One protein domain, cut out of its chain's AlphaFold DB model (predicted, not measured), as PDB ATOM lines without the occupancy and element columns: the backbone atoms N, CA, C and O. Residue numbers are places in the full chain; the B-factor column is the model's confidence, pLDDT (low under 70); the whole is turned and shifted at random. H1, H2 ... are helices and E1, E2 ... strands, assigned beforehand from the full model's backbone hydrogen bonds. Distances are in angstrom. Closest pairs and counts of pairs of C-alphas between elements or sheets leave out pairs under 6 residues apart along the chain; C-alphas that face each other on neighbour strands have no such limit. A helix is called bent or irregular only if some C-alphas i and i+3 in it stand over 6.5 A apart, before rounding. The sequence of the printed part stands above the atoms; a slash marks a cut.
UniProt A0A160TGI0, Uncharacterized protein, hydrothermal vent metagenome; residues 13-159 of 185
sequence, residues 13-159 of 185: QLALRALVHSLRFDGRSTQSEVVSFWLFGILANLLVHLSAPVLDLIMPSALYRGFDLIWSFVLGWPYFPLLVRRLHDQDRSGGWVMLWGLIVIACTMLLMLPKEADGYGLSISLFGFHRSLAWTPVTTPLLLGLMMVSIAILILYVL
ATOM      1  N   GLN A  13      34.517  -4.073 -28.239       84.38
ATOM      2  CA  GLN A  13      34.844  -4.234 -29.655       84.38
ATOM      3  C   GLN A  13      34.403  -3.014 -30.473       84.38
ATOM      4  O   GLN A  13      35.143  -2.571 -31.349       84.38
ATOM      5  N   LEU A  14      33.246  -2.425 -30.147       81.94
ATOM      6  CA  LEU A  14      32.774  -1.173 -30.747       81.94
ATOM      7  C   LEU A  14      33.704   0.002 -30.424       81.94
ATOM      8  O   LEU A  14      34.019   0.790 -31.312       81.94
ATOM      9  N   ALA A  15      34.213   0.094 -29.192       82.75
ATOM     10  CA  ALA A  15      35.176   1.137 -28.826       82.75
ATOM     11  C   ALA A  15      36.500   1.012 -29.601       82.75
ATOM     12  O   ALA A  15      37.025   2.004 -30.108       82.75
ATOM     13  N   LEU A  16      37.026  -0.209 -29.745       82.94
ATOM     14  CA  LEU A  16      38.226  -0.460 -30.551       82.94
ATOM     15  C   LEU A  16      37.978  -0.191 -32.037       82.94
ATOM     16  O   LEU A  16      38.832   0.385 -32.712       82.94
ATOM     17  N   ARG A  17      36.797  -0.560 -32.545       83.75
ATOM     18  CA  ARG A  17      36.383  -0.244 -33.913       83.75
ATOM     19  C   ARG A  17      36.396   1.266 -34.141       83.75
ATOM     20  O   ARG A  17      37.001   1.692 -35.124       83.75
ATOM     21  N   ALA A  18      35.831   2.046 -33.221       81.50
ATOM     22  CA  ALA A  18      35.819   3.507 -33.276       81.50
ATOM     23  C   ALA A  18      37.238   4.098 -33.301       81.50
ATOM     24  O   ALA A  18      37.531   4.984 -34.109       81.50
ATOM     25  N   LEU A  19      38.136   3.568 -32.461       82.75
ATOM     26  CA  LEU A  19      39.543   3.969 -32.407       82.75
ATOM     27  C   LEU A  19      40.266   3.681 -33.733       82.75
ATOM     28  O   LEU A  19      40.889   4.577 -34.300       82.75
ATOM     29  N   VAL A  20      40.147   2.463 -34.266       82.94
ATOM     30  CA  VAL A  20      40.815   2.044 -35.515       82.94
ATOM     31  C   VAL A  20      40.263   2.798 -36.725       82.94
ATOM     32  O   VAL A  20      41.017   3.234 -37.594       82.94
ATOM     33  N   HIS A  21      38.947   2.994 -36.779       80.88
ATOM     34  CA  HIS A  21      38.308   3.701 -37.882       80.88
ATOM     35  C   HIS A  21      38.405   5.216 -37.740       80.88
ATOM     36  O   HIS A  21      38.022   5.906 -38.676       80.88
ATOM     37  N   SER A  22      38.928   5.766 -36.636       76.94
ATOM     38  CA  SER A  22      39.075   7.216 -36.412       76.94
ATOM     39  C   SER A  22      39.786   7.956 -37.555       76.94
ATOM     40  O   SER A  22      39.477   9.113 -37.807       76.94
ATOM     41  N   LEU A  23      40.662   7.289 -38.312       76.00
ATOM     42  CA  LEU A  23      41.372   7.890 -39.449       76.00
ATOM     43  C   LEU A  23      40.523   8.010 -40.730       76.00
ATOM     44  O   LEU A  23      40.938   8.668 -41.679       76.00
ATOM     45  N   ARG A  24      39.338   7.388 -40.777       76.56
ATOM     46  CA  ARG A  24      38.398   7.471 -41.905       76.56
ATOM     47  C   ARG A  24      37.323   8.509 -41.606       76.56
ATOM     48  O   ARG A  24      36.463   8.275 -40.766       76.56
ATOM     49  N   PHE A  25      37.347   9.661 -42.262       68.81
ATOM     50  CA  PHE A  25      36.351  10.717 -42.014       68.81
ATOM     51  C   PHE A  25      34.993  10.454 -42.682       68.81
ATOM     52  O   PHE A  25      34.044  11.207 -42.470       68.81
ATOM     53  N   ASP A  26      34.894   9.366 -43.442       72.12
ATOM     54  CA  ASP A  26      33.712   9.002 -44.208       72.12
ATOM     55  C   ASP A  26      32.728   8.149 -43.403       72.12
ATOM     56  O   ASP A  26      33.111   7.321 -42.570       72.12
ATOM     57  N   GLY A  27      31.443   8.328 -43.707       73.50
ATOM     58  CA  GLY A  27      30.351   7.537 -43.153       73.50
ATOM     59  C   GLY A  27      29.715   8.116 -41.889       73.50
ATOM     60  O   GLY A  27      29.917   9.273 -41.511       73.50
ATOM     61  N   ARG A  28      28.887   7.279 -41.260       81.12
ATOM     62  CA  ARG A  28      28.027   7.618 -40.124       81.12
ATOM     63  C   ARG A  28      28.341   6.685 -38.958       81.12
ATOM     64  O   ARG A  28      28.536   5.491 -39.169       81.12
ATOM     65  N   SER A  29      28.385   7.234 -37.748       79.75
ATOM     66  CA  SER A  29      28.616   6.466 -36.518       79.75
ATOM     67  C   SER A  29      27.321   6.295 -35.743       79.75
ATOM     68  O   SER A  29      26.556   7.250 -35.583       79.75
ATOM     69  N   THR A  30      27.103   5.094 -35.217       81.06
ATOM     70  CA  THR A  30      25.958   4.805 -34.352       81.06
ATOM     71  C   THR A  30      26.162   5.403 -32.960       81.06
ATOM     72  O   THR A  30      27.280   5.674 -32.513       81.06
ATOM     73  N   GLN A  31      25.060   5.636 -32.245       81.50
ATOM     74  CA  GLN A  31      25.113   6.157 -30.876       81.50
ATOM     75  C   GLN A  31      25.837   5.184 -29.928       81.50
ATOM     76  O   GLN A  31      26.574   5.612 -29.043       81.50
ATOM     77  N   SER A  32      25.659   3.882 -30.134       80.81
ATOM     78  CA  SER A  32      26.317   2.802 -29.395       80.81
ATOM     79  C   SER A  32      27.833   2.776 -29.600       80.81
ATOM     80  O   SER A  32      28.561   2.551 -28.633       80.81
ATOM     81  N   GLU A  33      28.327   3.062 -30.809       83.56
ATOM     82  CA  GLU A  33      29.761   3.192 -31.098       83.56
ATOM     83  C   GLU A  33      30.379   4.345 -30.293       83.56
ATOM     84  O   GLU A  33      31.379   4.158 -29.592       83.56
ATOM     85  N   VAL A  34      29.738   5.517 -30.322       86.00
ATOM     86  CA  VAL A  34      30.175   6.703 -29.569       86.00
ATOM     87  C   VAL A  34      30.167   6.442 -28.067       86.00
ATOM     88  O   VAL A  34      31.154   6.723 -27.388       86.00
ATOM     89  N   VAL A  35      29.064   5.901 -27.541       86.62
ATOM     90  CA  VAL A  35      28.914   5.618 -26.108       86.62
ATOM     91  C   VAL A  35      29.931   4.574 -25.655       86.62
ATOM     92  O   VAL A  35      30.527   4.737 -24.594       86.62
ATOM     93  N   SER A  36      30.188   3.546 -26.468       85.38
ATOM     94  CA  SER A  36      31.238   2.564 -26.184       85.38
ATOM     95  C   SER A  36      32.598   3.251 -26.094       85.38
ATOM     96  O   SER A  36      33.281   3.117 -25.082       85.38
ATOM     97  N   PHE A  37      32.976   4.044 -27.099       88.94
ATOM     98  CA  PHE A  37      34.255   4.754 -27.070       88.94
ATOM     99  C   PHE A  37      34.383   5.674 -25.846       88.94
ATOM    100  O   PHE A  37      35.415   5.665 -25.180       88.94
ATOM    101  N   TRP A  38      33.324   6.406 -25.495       89.50
ATOM    102  CA  TRP A  38      33.289   7.241 -24.293       89.50
ATOM    103  C   TRP A  38      33.484   6.435 -23.007       89.50
ATOM    104  O   TRP A  38      34.365   6.758 -22.216       89.50
ATOM    105  N   LEU A  39      32.691   5.384 -22.794       88.56
ATOM    106  CA  LEU A  39      32.733   4.592 -21.563       88.56
ATOM    107  C   LEU A  39      34.071   3.868 -21.397       88.56
ATOM    108  O   LEU A  39      34.694   3.957 -20.339       88.56
ATOM    109  N   PHE A  40      34.541   3.192 -22.447       88.81
ATOM    110  CA  PHE A  40      35.823   2.492 -22.411       88.81
ATOM    111  C   PHE A  40      37.004   3.469 -22.377       88.81
ATOM    112  O   PHE A  40      37.992   3.186 -21.705       88.81
ATOM    113  N   GLY A  41      36.894   4.635 -23.015       89.56
ATOM    114  CA  GLY A  41      37.888   5.706 -22.935       89.56
ATOM    115  C   GLY A  41      37.993   6.313 -21.535       89.56
ATOM    116  O   GLY A  41      39.104   6.519 -21.045       89.56
ATOM    117  N   ILE A  42      36.864   6.544 -20.853       90.56
ATOM    118  CA  ILE A  42      36.836   6.987 -19.448       90.56
ATOM    119  C   ILE A  42      37.468   5.924 -18.551       90.56
ATOM    120  O   ILE A  42      38.322   6.254 -17.733       90.56
ATOM    121  N   LEU A  43      37.095   4.653 -18.726       92.44
ATOM    122  CA  LEU A  43      37.663   3.554 -17.947       92.44
ATOM    123  C   LEU A  43      39.177   3.428 -18.163       92.44
ATOM    124  O   LEU A  43      39.927   3.318 -17.199       92.44
ATOM    125  N   ALA A  44      39.638   3.487 -19.411       91.06
ATOM    126  CA  ALA A  44      41.055   3.418 -19.742       91.06
ATOM    127  C   ALA A  44      41.832   4.599 -19.135       91.06
ATOM    128  O   ALA A  44      42.885   4.397 -18.532       91.06
ATOM    129  N   ASN A  45      41.293   5.821 -19.223       91.38
ATOM    130  CA  ASN A  45      41.889   6.988 -18.574       91.38
ATOM    131  C   ASN A  45      41.926   6.838 -17.055       91.38
ATOM    132  O   ASN A  45      42.961   7.114 -16.454       91.38
ATOM    133  N   LEU A  46      40.840   6.366 -16.443       92.62
ATOM    134  CA  LEU A  46      40.783   6.111 -15.008       92.62
ATOM    135  C   LEU A  46      41.883   5.132 -14.583       92.62
ATOM    136  O   LEU A  46      42.604   5.414 -13.633       92.62
ATOM    137  N   LEU A  47      42.061   4.023 -15.305       93.38
ATOM    138  CA  LEU A  47      43.112   3.046 -15.011       93.38
ATOM    139  C   LEU A  47      44.515   3.659 -15.092       93.38
ATOM    140  O   LEU A  47      45.320   3.449 -14.184       93.38
ATOM    141  N   VAL A  48      44.797   4.454 -16.128       91.12
ATOM    142  CA  VAL A  48      46.098   5.127 -16.258       91.12
ATOM    143  C   VAL A  48      46.328   6.124 -15.124       91.12
ATOM    144  O   VAL A  48      47.383   6.081 -14.494       91.12
ATOM    145  N   HIS A  49      45.332   6.937 -14.775       89.56
ATOM    146  CA  HIS A  49      45.453   7.903 -13.680       89.56
ATOM    147  C   HIS A  49      45.578   7.228 -12.306       89.56
ATOM    148  O   HIS A  49      46.304   7.724 -11.449       89.56
ATOM    149  N   LEU A  50      44.933   6.076 -12.094       94.19
ATOM    150  CA  LEU A  50      45.121   5.272 -10.882       94.19
ATOM    151  C   LEU A  50      46.524   4.656 -10.815       94.19
ATOM    152  O   LEU A  50      47.085   4.527  -9.729       94.19
ATOM    153  N   SER A  51      47.102   4.297 -11.964       92.12
ATOM    154  CA  SER A  51      48.469   3.772 -12.040       92.12
ATOM    155  C   SER A  51      49.550   4.856 -11.952       92.12
ATOM    156  O   SER A  51      50.689   4.539 -11.613       92.12
ATOM    157  N   ALA A  52      49.208   6.125 -12.203       91.31
ATOM    158  CA  ALA A  52      50.156   7.234 -12.313       91.31
ATOM    159  C   ALA A  52      51.143   7.357 -11.134       91.31
ATOM    160  O   ALA A  52      52.342   7.441 -11.405       91.31
ATOM    161  N   PRO A  53      50.730   7.282  -9.848       92.06
ATOM    162  CA  PRO A  53      51.675   7.390  -8.732       92.06
ATOM    163  C   PRO A  53      52.703   6.251  -8.697       92.06
ATOM    164  O   PRO A  53      53.843   6.443  -8.287       92.06
ATOM    165  N   VAL A  54      52.300   5.052  -9.128       94.94
ATOM    166  CA  VAL A  54      53.181   3.879  -9.189       94.94
ATOM    167  C   VAL A  54      54.134   3.995 -10.377       94.94
ATOM    168  O   VAL A  54      55.322   3.721 -10.230       94.94
ATOM    169  N   LEU A  55      53.631   4.423 -11.538       92.06
ATOM    170  CA  LEU A  55      54.444   4.629 -12.737       92.06
ATOM    171  C   LEU A  55      55.515   5.708 -12.519       92.06
ATOM    172  O   LEU A  55      56.655   5.502 -12.926       92.06
ATOM    173  N   ASP A  56      55.183   6.801 -11.828       90.88
ATOM    174  CA  ASP A  56      56.125   7.887 -11.511       90.88
ATOM    175  C   ASP A  56      57.247   7.445 -10.551       90.88
ATOM    176  O   ASP A  56      58.366   7.945 -10.622       90.88
ATOM    177  N   LEU A  57      56.989   6.449  -9.693       93.62
ATOM    178  CA  LEU A  57      58.008   5.878  -8.806       93.62
ATOM    179  C   LEU A  57      59.007   4.978  -9.551       93.62
ATOM    180  O   LEU A  57      60.185   4.930  -9.193       93.62
ATOM    181  N   ILE A  58      58.535   4.217 -10.543       94.88
ATOM    182  CA  ILE A  58      59.336   3.173 -11.209       94.88
ATOM    183  C   ILE A  58      59.949   3.627 -12.537       94.88
ATOM    184  O   ILE A  58      60.854   2.965 -13.048       94.88
ATOM    185  N   MET A  59      59.465   4.727 -13.118       93.69
ATOM    186  CA  MET A  59      59.941   5.257 -14.395       93.69
ATOM    187  C   MET A  59      60.699   6.574 -14.201       93.69
ATOM    188  O   MET A  59      60.288   7.412 -13.403       93.69
ATOM    189  N   PRO A  60      61.765   6.836 -14.983       95.19
ATOM    190  CA  PRO A  60      62.328   8.177 -15.072       95.19
ATOM    191  C   PRO A  60      61.261   9.186 -15.517       95.19
ATOM    192  O   PRO A  60      60.491   8.915 -16.440       95.19
ATOM    193  N   SER A  61      61.264  10.383 -14.929       90.00
ATOM    194  CA  SER A  61      60.228  11.405 -15.158       90.00
ATOM    195  C   SER A  61      60.022  11.775 -16.634       90.00
ATOM    196  O   SER A  61      58.894  12.003 -17.071       90.00
ATOM    197  N   ALA A  62      61.091  11.794 -17.437       91.06
ATOM    198  CA  ALA A  62      61.007  12.035 -18.877       91.06
ATOM    199  C   ALA A  62      60.243  10.925 -19.622       91.06
ATOM    200  O   ALA A  62      59.465  11.216 -20.529       91.06
ATOM    201  N   LEU A  63      60.433   9.663 -19.220       93.00
ATOM    202  CA  LEU A  63      59.747   8.514 -19.811       93.00
ATOM    203  C   LEU A  63      58.260   8.518 -19.448       93.00
ATOM    204  O   LEU A  63      57.425   8.356 -20.336       93.00
ATOM    205  N   TYR A  64      57.931   8.769 -18.177       90.81
ATOM    206  CA  TYR A  64      56.543   8.873 -17.718       90.81
ATOM    207  C   TYR A  64      55.774   9.975 -18.466       90.81
ATOM    208  O   TYR A  64      54.701   9.719 -19.008       90.81
ATOM    209  N   ARG A  65      56.356  11.177 -18.602       88.50
ATOM    210  CA  ARG A  65      55.746  12.275 -19.379       88.50
ATOM    211  C   ARG A  65      55.565  11.931 -20.857       88.50
ATOM    212  O   ARG A  65      54.560  12.306 -21.452       88.50
ATOM    213  N   GLY A  66      56.528  11.228 -21.457       90.56
ATOM    214  CA  GLY A  66      56.416  10.760 -22.840       90.56
ATOM    215  C   GLY A  66      55.266   9.766 -23.019       90.56
ATOM    216  O   GLY A  66      54.485   9.894 -23.961       90.56
ATOM    217  N   PHE A  67      55.129   8.817 -22.090       91.00
ATOM    218  CA  PHE A  67      54.013   7.874 -22.061       91.00
ATOM    219  C   PHE A  67      52.662   8.590 -21.917       91.00
ATOM    220  O   PHE A  67      51.767   8.343 -22.725       91.00
ATOM    221  N   ASP A  68      52.535   9.506 -20.954       88.88
ATOM    222  CA  ASP A  68      51.304  10.270 -20.709       88.88
ATOM    223  C   ASP A  68      50.874  11.095 -21.936       88.88
ATOM    224  O   ASP A  68      49.699  11.119 -22.315       88.88
ATOM    225  N   LEU A  69      51.842  11.702 -22.631       88.88
ATOM    226  CA  LEU A  69      51.592  12.452 -23.860       88.88
ATOM    227  C   LEU A  69      51.056  11.548 -24.977       88.88
ATOM    228  O   LEU A  69      50.037  11.860 -25.593       88.88
ATOM    229  N   ILE A  70      51.726  10.420 -25.232       91.19
ATOM    230  CA  ILE A  70      51.304   9.453 -26.256       91.19
ATOM    231  C   ILE A  70      49.907   8.923 -25.930       91.19
ATOM    232  O   ILE A  70      49.039   8.903 -26.805       91.19
ATOM    233  N   TRP A  71      49.672   8.544 -24.675       90.81
ATOM    234  CA  TRP A  71      48.381   8.062 -24.201       90.81
ATOM    235  C   TRP A  71      47.264   9.085 -24.443       90.81
ATOM    236  O   TRP A  71      46.226   8.756 -25.030       90.81
ATOM    237  N   SER A  72      47.517  10.345 -24.078       88.00
ATOM    238  CA  SER A  72      46.596  11.466 -24.287       88.00
ATOM    239  C   SER A  72      46.243  11.663 -25.761       88.00
ATOM    240  O   SER A  72      45.086  11.930 -26.082       88.00
ATOM    241  N   PHE A  73      47.198  11.498 -26.679       88.75
ATOM    242  CA  PHE A  73      46.919  11.593 -28.114       88.75
ATOM    243  C   PHE A  73      46.149  10.389 -28.656       88.75
ATOM    244  O   PHE A  73      45.198  10.580 -29.414       88.75
ATOM    245  N   VAL A  74      46.520   9.169 -28.260       89.50
ATOM    246  CA  VAL A  74      45.871   7.935 -28.734       89.50
ATOM    247  C   VAL A  74      44.386   7.922 -28.376       89.50
ATOM    248  O   VAL A  74      43.556   7.613 -29.232       89.50
ATOM    249  N   LEU A  75      44.035   8.290 -27.140       86.94
ATOM    250  CA  LEU A  75      42.633   8.344 -26.718       86.94
ATOM    251  C   LEU A  75      41.950   9.677 -27.031       86.94
ATOM    252  O   LEU A  75      40.737   9.698 -27.207       86.94
ATOM    253  N   GLY A  76      42.693  10.780 -27.124       87.19
ATOM    254  CA  GLY A  76      42.144  12.112 -27.390       87.19
ATOM    255  C   GLY A  76      41.783  12.354 -28.857       87.19
ATOM    256  O   GLY A  76      40.784  13.008 -29.155       87.19
ATOM    257  N   TRP A  77      42.565  11.816 -29.796       87.06
ATOM    258  CA  TRP A  77      42.362  12.054 -31.227       87.06
ATOM    259  C   TRP A  77      40.980  11.615 -31.755       87.06
ATOM    260  O   TRP A  77      40.341  12.411 -32.449       87.06
ATOM    261  N   PRO A  78      40.454  10.414 -31.432       88.88
ATOM    262  CA  PRO A  78      39.200   9.922 -32.013       88.88
ATOM    263  C   PRO A  78      37.958  10.750 -31.663       88.88
ATOM    264  O   PRO A  78      36.962  10.671 -32.385       88.88
ATOM    265  N   TYR A  79      38.008  11.589 -30.621       87.00
ATOM    266  CA  TYR A  79      36.914  12.508 -30.294       87.00
ATOM    267  C   TYR A  79      36.674  13.572 -31.382       87.00
ATOM    268  O   TYR A  79      35.580  14.125 -31.453       87.00
ATOM    269  N   PHE A  80      37.632  13.879 -32.262       88.00
ATOM    270  CA  PHE A  80      37.362  14.805 -33.374       88.00
ATOM    271  C   PHE A  80      36.648  14.110 -34.549       88.00
ATOM    272  O   PHE A  80      35.565  14.566 -34.931       88.00
ATOM    273  N   PRO A  81      37.159  12.985 -35.097       88.06
ATOM    274  CA  PRO A  81      36.483  12.246 -36.163       88.06
ATOM    275  C   PRO A  81      35.084  11.753 -35.778       88.06
ATOM    276  O   PRO A  81      34.169  11.820 -36.597       88.06
ATOM    277  N   LEU A  82      34.886  11.294 -34.535       88.81
ATOM    278  CA  LEU A  82      33.572  10.829 -34.079       88.81
ATOM    279  C   LEU A  82      32.539  11.959 -34.047       88.81
ATOM    280  O   LEU A  82      31.401  11.753 -34.468       88.81
ATOM    281  N   LEU A  83      32.932  13.164 -33.621       88.75
ATOM    282  CA  LEU A  83      32.039  14.324 -33.645       88.75
ATOM    283  C   LEU A  83      31.639  14.684 -35.079       88.75
ATOM    284  O   LEU A  83      30.464  14.936 -35.342       88.75
ATOM    285  N   VAL A  84      32.592  14.658 -36.016       89.62
ATOM    286  CA  VAL A  84      32.323  14.896 -37.444       89.62
ATOM    287  C   VAL A  84      31.322  13.875 -37.988       89.62
ATOM    288  O   VAL A  84      30.321  14.269 -38.585       89.62
ATOM    289  N   ARG A  85      31.518  12.578 -37.716       88.44
ATOM    290  CA  ARG A  85      30.580  11.528 -38.155       88.44
ATOM    291  C   ARG A  85      29.200  11.664 -37.525       88.44
ATOM    292  O   ARG A  85      28.209  11.365 -38.182       88.44
ATOM    293  N   ARG A  86      29.101  12.132 -36.278       88.25
ATOM    294  CA  ARG A  86      27.802  12.384 -35.629       88.25
ATOM    295  C   ARG A  86      27.098  13.610 -36.188       88.25
ATOM    296  O   ARG A  86      25.883  13.578 -36.361       88.25
ATOM    297  N   LEU A  87      27.839  14.655 -36.543       89.75
ATOM    298  CA  LEU A  87      27.268  15.775 -37.288       89.75
ATOM    299  C   LEU A  87      26.752  15.319 -38.653       89.75
ATOM    300  O   LEU A  87      25.631  15.666 -39.009       89.75
ATOM    301  N   HIS A  88      27.507  14.480 -39.364       88.88
ATOM    302  CA  HIS A  88      27.053  13.873 -40.616       88.88
ATOM    303  C   HIS A  88      25.810  12.995 -40.417       88.88
ATOM    304  O   HIS A  88      24.892  13.024 -41.233       88.88
ATOM    305  N   ASP A  89      25.726  12.263 -39.305       86.00
ATOM    306  CA  ASP A  89      24.552  11.464 -38.941       86.00
ATOM    307  C   ASP A  89      23.298  12.334 -38.704       86.00
ATOM    308  O   ASP A  89      22.175  11.926 -39.004       86.00
ATOM    309  N   GLN A  90      23.490  13.573 -38.246       88.81
ATOM    310  CA  GLN A  90      22.451  14.596 -38.048       88.81
ATOM    311  C   GLN A  90      22.223  15.494 -39.277       88.81
ATOM    312  O   GLN A  90      21.584  16.538 -39.158       88.81
ATOM    313  N   ASP A  91      22.772  15.126 -40.437       87.31
ATOM    314  CA  ASP A  91      22.729  15.909 -41.678       87.31
ATOM    315  C   ASP A  91      23.309  17.337 -41.551       87.31
ATOM    316  O   ASP A  91      22.943  18.268 -42.270       87.31
ATOM    317  N   ARG A  92      24.278  17.531 -40.651       87.62
ATOM    318  CA  ARG A  92      25.025  18.785 -40.457       87.62
ATOM    319  C   ARG A  92      26.423  18.688 -41.063       87.62
ATOM    320  O   ARG A  92      26.991  17.609 -41.175       87.62
ATOM    321  N   SER A  93      27.011  19.829 -41.425       89.19
ATOM    322  CA  SER A  93      28.378  19.863 -41.958       89.19
ATOM    323  C   SER A  93      29.428  19.602 -40.867       89.19
ATOM    324  O   SER A  93      29.389  20.197 -39.793       89.19
ATOM    325  N   GLY A  94      30.427  18.762 -41.152       82.75
ATOM    326  CA  GLY A  94      31.541  18.500 -40.230       82.75
ATOM    327  C   GLY A  94      32.479  19.693 -39.999       82.75
ATOM    328  O   GLY A  94      33.170  19.750 -38.985       82.75
ATOM    329  N   GLY A  95      32.475  20.685 -40.898       83.44
ATOM    330  CA  GLY A  95      33.349  21.864 -40.825       83.44
ATOM    331  C   GLY A  95      33.169  22.712 -39.560       83.44
ATOM    332  O   GLY A  95      34.115  23.368 -39.124       83.44
ATOM    333  N   TRP A  96      32.001  22.639 -38.910       80.31
ATOM    334  CA  TRP A  96      31.776  23.291 -37.618       80.31
ATOM    335  C   TRP A  96      32.783  22.829 -36.558       80.31
ATOM    336  O   TRP A  96      33.226  23.643 -35.756       80.31
ATOM    337  N   VAL A  97      33.213  21.562 -36.588       86.00
ATOM    338  CA  VAL A  97      34.183  21.012 -35.622       86.00
ATOM    339  C   VAL A  97      35.542  21.699 -35.727       86.00
ATOM    340  O   VAL A  97      36.151  21.988 -34.701       86.00
ATOM    341  N   MET A  98      36.008  22.010 -36.941       83.38
ATOM    342  CA  MET A  98      37.266  22.742 -37.129       83.38
ATOM    343  C   MET A  98      37.182  24.160 -36.571       83.38
ATOM    344  O   MET A  98      38.110  24.603 -35.899       83.38
ATOM    345  N   LEU A  99      36.066  24.858 -36.811       85.88
ATOM    346  CA  LEU A  99      35.854  26.194 -36.260       85.88
ATOM    347  C   LEU A  99      35.862  26.161 -34.725       85.88
ATOM    348  O   LEU A  99      36.546  26.967 -34.100       85.88
ATOM    349  N   TRP A 100      35.169  25.192 -34.120       84.31
ATOM    350  CA  TRP A 100      35.193  24.985 -32.671       84.31
ATOM    351  C   TRP A 100      36.599  24.684 -32.150       84.31
ATOM    352  O   TRP A 100      37.024  25.299 -31.176       84.31
ATOM    353  N   GLY A 101      37.339  23.791 -32.810       84.62
ATOM    354  CA  GLY A 101      38.723  23.476 -32.451       84.62
ATOM    355  C   GLY A 101      39.622  24.713 -32.482       84.62
ATOM    356  O   GLY A 101      40.380  24.944 -31.542       84.62
ATOM    357  N   LEU A 102      39.478  25.558 -33.506       86.00
ATOM    358  CA  LEU A 102      40.216  26.816 -33.610       86.00
ATOM    359  C   LEU A 102      39.844  27.797 -32.489       86.00
ATOM    360  O   LEU A 102      40.736  28.410 -31.907       86.00
ATOM    361  N   ILE A 103      38.554  27.918 -32.153       86.25
ATOM    362  CA  ILE A 103      38.085  28.755 -31.037       86.25
ATOM    363  C   ILE A 103      38.671  28.258 -29.715       86.25
ATOM    364  O   ILE A 103      39.182  29.066 -28.945       86.25
ATOM    365  N   VAL A 104      38.641  26.948 -29.458       83.62
ATOM    366  CA  VAL A 104      39.211  26.362 -28.237       83.62
ATOM    367  C   VAL A 104      40.705  26.660 -28.156       83.62
ATOM    368  O   VAL A 104      41.148  27.178 -27.136       83.62
ATOM    369  N   ILE A 105      41.463  26.438 -29.235       83.88
ATOM    370  CA  ILE A 105      42.898  26.753 -29.284       83.88
ATOM    371  C   ILE A 105      43.137  28.245 -29.032       83.88
ATOM    372  O   ILE A 105      43.977  28.589 -28.204       83.88
ATOM    373  N   ALA A 106      42.393  29.137 -29.690       83.94
ATOM    374  CA  ALA A 106      42.525  30.581 -29.502       83.94
ATOM    375  C   ALA A 106      42.215  31.005 -28.057       83.94
ATOM    376  O   ALA A 106      42.968  31.781 -27.469       83.94
ATOM    377  N   CYS A 107      41.157  30.453 -27.455       81.25
ATOM    378  CA  CYS A 107      40.819  30.690 -26.054       81.25
ATOM    379  C   CYS A 107      41.926  30.169 -25.131       81.25
ATOM    380  O   CYS A 107      42.341  30.879 -24.223       81.25
ATOM    381  N   THR A 108      42.455  28.967 -25.378       76.56
ATOM    382  CA  THR A 108      43.583  28.425 -24.612       76.56
ATOM    383  C   THR A 108      44.817  29.314 -24.741       76.56
ATOM    384  O   THR A 108      45.425  29.619 -23.724       76.56
ATOM    385  N   MET A 109      45.159  29.796 -25.938       75.88
ATOM    386  CA  MET A 109      46.293  30.706 -26.152       75.88
ATOM    387  C   MET A 109      46.098  32.054 -25.452       75.88
ATOM    388  O   MET A 109      47.030  32.563 -24.834       75.88
ATOM    389  N   LEU A 110      44.882  32.607 -25.469       76.75
ATOM    390  CA  LEU A 110      44.548  33.822 -24.724       76.75
ATOM    391  C   LEU A 110      44.740  33.625 -23.210       76.75
ATOM    392  O   LEU A 110      45.266  34.497 -22.523       76.75
ATOM    393  N   LEU A 111      44.394  32.440 -22.700       73.19
ATOM    394  CA  LEU A 111      44.613  32.039 -21.305       73.19
ATOM    395  C   LEU A 111      46.102  31.792 -20.965       73.19
ATOM    396  O   LEU A 111      46.463  31.691 -19.785       73.19
ATOM    397  N   MET A 112      46.983  31.724 -21.971       71.12
ATOM    398  CA  MET A 112      48.440  31.622 -21.796       71.12
ATOM    399  C   MET A 112      49.131  32.981 -21.626       71.12
ATOM    400  O   MET A 112      50.321  33.004 -21.302       71.12
ATOM    401  N   LEU A 113      48.419  34.105 -21.770       70.75
ATOM    402  CA  LEU A 113      48.975  35.430 -21.489       70.75
ATOM    403  C   LEU A 113      49.436  35.546 -20.019       70.75
ATOM    404  O   LEU A 113      48.887  34.867 -19.138       70.75
ATOM    405  N   PRO A 114      50.504  36.321 -19.743       67.81
ATOM    406  CA  PRO A 114      51.018  36.507 -18.392       67.81
ATOM    407  C   PRO A 114      49.933  37.092 -17.486       67.81
ATOM    408  O   PRO A 114      49.110  37.900 -17.903       67.81
ATOM    409  N   LYS A 115      49.907  36.621 -16.241       66.12
ATOM    410  CA  LYS A 115      48.908  37.026 -15.254       66.12
ATOM    411  C   LYS A 115      49.366  38.308 -14.586       66.12
ATOM    412  O   LYS A 115      50.528  38.402 -14.209       66.12
ATOM    413  N   GLU A 116      48.435  39.222 -14.363       64.06
ATOM    414  CA  GLU A 116      48.678  40.444 -13.590       64.06
ATOM    415  C   GLU A 116      48.234  40.329 -12.119       64.06
ATOM    416  O   GLU A 116      48.463  41.254 -11.351       64.06
ATOM    417  N   ALA A 117      47.609  39.220 -11.695       61.56
ATOM    418  CA  ALA A 117      46.945  39.146 -10.389       61.56
ATOM    419  C   ALA A 117      47.312  37.912  -9.548       61.56
ATOM    420  O   ALA A 117      47.140  36.767  -9.983       61.56
ATOM    421  N   ASP A 118      47.715  38.179  -8.304       61.22
ATOM    422  CA  ASP A 118      47.831  37.224  -7.201       61.22
ATOM    423  C   ASP A 118      46.430  36.936  -6.636       61.22
ATOM    424  O   ASP A 118      45.897  37.679  -5.813       61.22
ATOM    425  N   GLY A 119      45.779  35.875  -7.113       62.94
ATOM    426  CA  GLY A 119      44.440  35.497  -6.660       62.94
ATOM    427  C   GLY A 119      44.177  34.000  -6.770       62.94
ATOM    428  O   GLY A 119      44.909  33.272  -7.443       62.94
ATOM    429  N   TYR A 120      43.106  33.540  -6.112       62.56
ATOM    430  CA  TYR A 120      42.591  32.180  -6.286       62.56
ATOM    431  C   TYR A 120      42.358  31.915  -7.777       62.56
ATOM    432  O   TYR A 120      41.891  32.789  -8.510       62.56
ATOM    433  N   GLY A 121      42.701  30.715  -8.234       67.56
ATOM    434  CA  GLY A 121      42.666  30.393  -9.648       67.56
ATOM    435  C   GLY A 121      42.338  28.937  -9.932       67.56
ATOM    436  O   GLY A 121      42.547  28.065  -9.091       67.56
ATOM    437  N   LEU A 122      41.823  28.675 -11.130       73.25
ATOM    438  CA  LEU A 122      41.553  27.327 -11.621       73.25
ATOM    439  C   LEU A 122      42.835  26.740 -12.214       73.25
ATOM    440  O   LEU A 122      43.364  27.271 -13.186       73.25
ATOM    441  N   SER A 123      43.339  25.641 -11.658       69.56
ATOM    442  CA  SER A 123      44.466  24.922 -12.263       69.56
ATOM    443  C   SER A 123      43.969  24.029 -13.387       69.56
ATOM    444  O   SER A 123      43.269  23.051 -13.140       69.56
ATOM    445  N   ILE A 124      44.326  24.382 -14.620       72.31
ATOM    446  CA  ILE A 124      44.047  23.576 -15.803       72.31
ATOM    447  C   ILE A 124      45.323  22.821 -16.171       72.31
ATOM    448  O   ILE A 124      46.406  23.407 -16.262       72.31
ATOM    449  N   SER A 125      45.170  21.518 -16.391       67.25
ATOM    450  CA  SER A 125      46.227  20.636 -16.875       67.25
ATOM    451  C   SER A 125      45.832  20.124 -18.256       67.25
ATOM    452  O   SER A 125      44.814  19.448 -18.382       67.25
ATOM    453  N   LEU A 126      46.605  20.460 -19.289       69.19
ATOM    454  CA  LEU A 126      46.404  19.954 -20.652       69.19
ATOM    455  C   LEU A 126      47.731  19.399 -21.161       69.19
ATOM    456  O   LEU A 126      48.702  20.143 -21.213       69.19
ATOM    457  N   PHE A 127      47.786  18.119 -21.540       65.62
ATOM    458  CA  PHE A 127      48.988  17.487 -22.113       65.62
ATOM    459  C   PHE A 127      50.270  17.702 -21.275       65.62
ATOM    460  O   PHE A 127      51.318  18.060 -21.807       65.62
ATOM    461  N   GLY A 128      50.176  17.575 -19.947       63.81
ATOM    462  CA  GLY A 128      51.297  17.816 -19.025       63.81
ATOM    463  C   GLY A 128      51.659  19.294 -18.796       63.81
ATOM    464  O   GLY A 128      52.534  19.594 -17.983       63.81
ATOM    465  N   PHE A 129      50.978  20.237 -19.454       66.69
ATOM    466  CA  PHE A 129      51.088  21.662 -19.153       66.69
ATOM    467  C   PHE A 129      50.156  22.017 -18.001       66.69
ATOM    468  O   PHE A 129      48.936  22.034 -18.162       66.69
ATOM    469  N   HIS A 130      50.737  22.341 -16.849       66.75
ATOM    470  CA  HIS A 130      50.003  22.847 -15.696       66.75
ATOM    471  C   HIS A 130      50.008  24.371 -15.712       66.75
ATOM    472  O   HIS A 130      51.062  25.004 -15.597       66.75
ATOM    473  N   ARG A 131      48.827  24.980 -15.823       73.00
ATOM    474  CA  ARG A 131      48.676  26.429 -15.690       73.00
ATOM    475  C   ARG A 131      47.523  26.744 -14.756       73.00
ATOM    476  O   ARG A 131      46.383  26.367 -15.004       73.00
ATOM    477  N   SER A 132      47.809  27.477 -13.685       72.62
ATOM    478  CA  SER A 132      46.747  28.126 -12.918       72.62
ATOM    479  C   SER A 132      46.179  29.287 -13.728       72.62
ATOM    480  O   SER A 132      46.928  29.994 -14.388       72.62
ATOM    481  N   LEU A 133      44.872  29.485 -13.730       75.94
ATOM    482  CA  LEU A 133      44.195  30.629 -14.332       75.94
ATOM    483  C   LEU A 133      43.677  31.498 -13.201       75.94
ATOM    484  O   LEU A 133      42.920  31.001 -12.378       75.94
ATOM    485  N   ALA A 134      44.034  32.778 -13.170       79.00
ATOM    486  CA  ALA A 134      43.418  33.701 -12.224       79.00
ATOM    487  C   ALA A 134      41.947  33.943 -12.603       79.00
ATOM    488  O   ALA A 134      41.607  34.033 -13.791       79.00
ATOM    489  N   TRP A 135      41.078  34.076 -11.603       77.94
ATOM    490  CA  TRP A 135      39.719  34.564 -11.819       77.94
ATOM    491  C   TRP A 135      39.769  36.069 -12.106       77.94
ATOM    492  O   TRP A 135      40.040  36.875 -11.223       77.94
ATOM    493  N   THR A 136      39.528  36.448 -13.354       82.44
ATOM    494  CA  THR A 136      39.471  37.840 -13.817       82.44
ATOM    495  C   THR A 136      38.133  38.065 -14.519       82.44
ATOM    496  O   THR A 136      37.559  37.094 -15.019       82.44
ATOM    497  N   PRO A 137      37.644  39.313 -14.641       83.56
ATOM    498  CA  PRO A 137      36.424  39.616 -15.397       83.56
ATOM    499  C   PRO A 137      36.458  39.187 -16.873       83.56
ATOM    500  O   PRO A 137      35.413  39.134 -17.512       83.56
ATOM    501  N   VAL A 138      37.642  38.886 -17.421       82.25
ATOM    502  CA  VAL A 138      37.826  38.373 -18.788       82.25
ATOM    503  C   VAL A 138      37.828  36.844 -18.808       82.25
ATOM    504  O   VAL A 138      37.167  36.228 -19.642       82.25
ATOM    505  N   THR A 139      38.546  36.205 -17.881       80.25
ATOM    506  CA  THR A 139      38.675  34.741 -17.845       80.25
ATOM    507  C   THR A 139      37.385  34.054 -17.404       80.25
ATOM    508  O   THR A 139      37.074  32.980 -17.914       80.25
ATOM    509  N   THR A 140      36.595  34.665 -16.517       82.88
ATOM    510  CA  THR A 140      35.316  34.097 -16.058       82.88
ATOM    511  C   THR A 140      34.294  33.896 -17.186       82.88
ATOM    512  O   THR A 140      33.877  32.750 -17.375       82.88
ATOM    513  N   PRO A 141      33.894  34.911 -17.983       87.56
ATOM    514  CA  PRO A 141      32.941  34.699 -19.069       87.56
ATOM    515  C   PRO A 141      33.511  33.798 -20.167       87.56
ATOM    516  O   PRO A 141      32.761  33.024 -20.759       87.56
ATOM    517  N   LEU A 142      34.825  33.838 -20.411       85.94
ATOM    518  CA  LEU A 142      35.478  32.963 -21.383       85.94
ATOM    519  C   LEU A 142      35.326  31.484 -20.998       85.94
ATOM    520  O   LEU A 142      34.931  30.667 -21.829       85.94
ATOM    521  N   LEU A 143      35.584  31.142 -19.732       85.06
ATOM    522  CA  LEU A 143      35.422  29.776 -19.226       85.06
ATOM    523  C   LEU A 143      33.958  29.325 -19.236       85.06
ATOM    524  O   LEU A 143      33.679  28.187 -19.612       85.06
ATOM    525  N   LEU A 144      33.018  30.210 -18.888       89.19
ATOM    526  CA  LEU A 144      31.585  29.912 -18.991       89.19
ATOM    527  C   LEU A 144      31.170  29.647 -20.442       89.19
ATOM    528  O   LEU A 144      30.457  28.681 -20.706       89.19
ATOM    529  N   GLY A 145      31.663  30.447 -21.390       89.44
ATOM    530  CA  GLY A 145      31.459  30.218 -22.818       89.44
ATOM    531  C   GLY A 145      31.979  28.847 -23.254       89.44
ATOM    532  O   GLY A 145      31.231  28.066 -23.838       89.44
ATOM    533  N   LEU A 146      33.220  28.503 -22.896       86.94
ATOM    534  CA  LEU A 146      33.801  27.186 -23.189       86.94
ATOM    535  C   LEU A 146      33.006  26.033 -22.556       86.94
ATOM    536  O   LEU A 146      32.834  24.985 -23.185       86.94
ATOM    537  N   MET A 147      32.474  26.221 -21.348       88.50
ATOM    538  CA  MET A 147      31.618  25.234 -20.686       88.50
ATOM    539  C   MET A 147      30.303  25.032 -21.450       88.50
ATOM    540  O   MET A 147      29.924  23.896 -21.727       88.50
ATOM    541  N   MET A 148      29.642  26.117 -21.861       91.31
ATOM    542  CA  MET A 148      28.411  26.056 -22.659       91.31
ATOM    543  C   MET A 148      28.629  25.351 -24.002       91.31
ATOM    544  O   MET A 148      27.816  24.523 -24.412       91.31
ATOM    545  N   VAL A 149      29.754  25.629 -24.662       89.00
ATOM    546  CA  VAL A 149      30.156  24.960 -25.907       89.00
ATOM    547  C   VAL A 149      30.389  23.469 -25.682       89.00
ATOM    548  O   VAL A 149      29.911  22.645 -26.461       89.00
ATOM    549  N   SER A 150      31.072  23.108 -24.596       86.38
ATOM    550  CA  SER A 150      31.328  21.708 -24.237       86.38
ATOM    551  C   SER A 150      30.023  20.944 -23.991       86.38
ATOM    552  O   SER A 150      29.863  19.818 -24.462       86.38
ATOM    553  N   ILE A 151      29.054  21.580 -23.326       91.12
ATOM    554  CA  ILE A 151      27.709  21.025 -23.124       91.12
ATOM    555  C   ILE A 151      26.983  20.862 -24.465       91.12
ATOM    556  O   ILE A 151      26.395  19.812 -24.716       91.12
ATOM    557  N   ALA A 152      27.049  21.854 -25.356       90.44
ATOM    558  CA  ALA A 152      26.442  21.748 -26.681       90.44
ATOM    559  C   ALA A 152      27.039  20.583 -27.493       90.44
ATOM    560  O   ALA A 152      26.293  19.823 -28.109       90.44
ATOM    561  N   ILE A 153      28.361  20.386 -27.444       88.88
ATOM    562  CA  ILE A 153      29.041  19.252 -28.087       88.88
ATOM    563  C   ILE A 153      28.583  17.920 -27.486       88.88
ATOM    564  O   ILE A 153      28.301  16.981 -28.230       88.88
ATOM    565  N   LEU A 154      28.456  17.834 -26.161       89.75
ATOM    566  CA  LEU A 154      27.931  16.643 -25.494       89.75
ATOM    567  C   LEU A 154      26.508  16.312 -25.963       89.75
ATOM    568  O   LEU A 154      26.208  15.166 -26.297       89.75
ATOM    569  N   ILE A 155      25.643  17.323 -26.050       90.62
ATOM    570  CA  ILE A 155      24.282  17.160 -26.567       90.62
ATOM    571  C   ILE A 155      24.324  16.659 -28.017       90.62
ATOM    572  O   ILE A 155      23.624  15.706 -28.350       90.62
ATOM    573  N   LEU A 156      25.181  17.232 -28.869       89.94
ATOM    574  CA  LEU A 156      25.362  16.781 -30.255       89.94
ATOM    575  C   LEU A 156      25.842  15.332 -30.345       89.94
ATOM    576  O   LEU A 156      25.427  14.611 -31.249       89.94
ATOM    577  N   TYR A 157      26.663  14.877 -29.403       88.00
ATOM    578  CA  TYR A 157      27.099  13.489 -29.350       88.00
ATOM    579  C   TYR A 157      25.965  12.509 -29.046       88.00
ATOM    580  O   TYR A 157      25.949  11.411 -29.608       88.00
ATOM    581  N   VAL A 158      25.017  12.895 -28.192       87.69
ATOM    582  CA  VAL A 158      23.936  12.016 -27.710       87.69
ATOM    583  C   VAL A 158      22.667  12.117 -28.565       87.69
ATOM    584  O   VAL A 158      21.927  11.142 -28.665       87.69
ATOM    585  N   LEU A 159      22.430  13.251 -29.227       89.25
ATOM    586  CA  LEU A 159      21.254  13.477 -30.075       89.25
ATOM    587  C   LEU A 159      21.094  12.388 -31.156       89.25
ATOM    588  O   LEU A 159      22.076  12.037 -31.819       89.25
TER     589      LEU A 159
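Overview. This is residues 13 to 159 of the 185 residues of an uncharacterized protein of hydrothermal vent metagenome (UniProt A0A160TGI0). The model is an open, flat V of helices: one arm is H2 with H3 running back beside it and H4 continuing H3's direction, the other is H5 and H6 side by side. The arms meet where the start of H2, H4 and the end of H6 come together, with H1 crossing H2 there; the strand hairpin E1 and E2, at the far end of the second arm, points into the mouth of the V. The printed part has 147 residues, with six named helices and two named strands in the order H1 H2 H3 H4 H5 E1 E2 H6; it is mostly helix, and the sheet is antiparallel. It is only just compact, close to loose, with a radius of gyration of the C-alphas of 17.6 A, and spans 49 by 43 by 19 A.

Along the chain. Look first at the strands E1, residues 121 to 126, and E2, residues 129 to 134. H6, residues 139 to 158, runs 28.8 A to C-alpha 158 at (23.936, 12.016, -27.710). H5 is residues 95 to 110, 23.0 A, and H4 residues 79 to 89, 15.1 A. H3 is residues 61 to 76, 21.8 A. Find C-alpha 31 at (25.113, 6.157, -30.876); from there H2 runs 39.6 A to residue 58. H2 is irregular, with C-alphas 50 and 53 7.2 A apart, and has a kink of 45 degrees near residue 52. H1, residues 13 to 21, begins at C-alpha 13, (34.844, -4.234, -29.655).

Arrangement. In the hairpin E1 and E2, find N 124 and O 131 at 2.9 A, within hydrogen-bond range; the strands' directions stand at 157 degrees. H5 and H6 are close but not clearly touching, C-alphas Val 104 and Leu 146 being closest at 7.4 A, at a shallow tilt of 26 degrees, opposite ways. H6 touches H4 with residues 156 to 157 alone; the C-alphas of Arg 86 and Tyr 157 are closest, 6.4 A. H4 and H5 form a helical hairpin, its closest C-alphas those of Val 84 and Val 97, 6.6 A, at a shallow tilt of 34 degrees, only just short of steep. The hub H2 and H3 form another, only just touching with 3 pairs of C-alphas within 8 A; Asp 56 and Tyr 64 are closest, 6.3 A. H2 touches H1 with residues 32 to 41 alone, C-alphas Ala 15 and Phe 37 closest at 4.1 A, about perpendicular at 87 degrees. H2 and H5 are apart. Every O i to N i+4 pair is within hydrogen-bond range in H1, H3, H5 and H6; H2 has 22 of 24 and H4 6 of 7.

Size, cuts and confidence. The two C-alphas farthest apart, those of Gly 27 and Asp 118, are 49.8 A apart. Residues 57 to 62 stand free. The printed part has no cut and no long link. Mean pLDDT of the printed part is 83.6; look for values under 70 at residue 25, residues 114 to 121, residue 123 and residues 125 to 130.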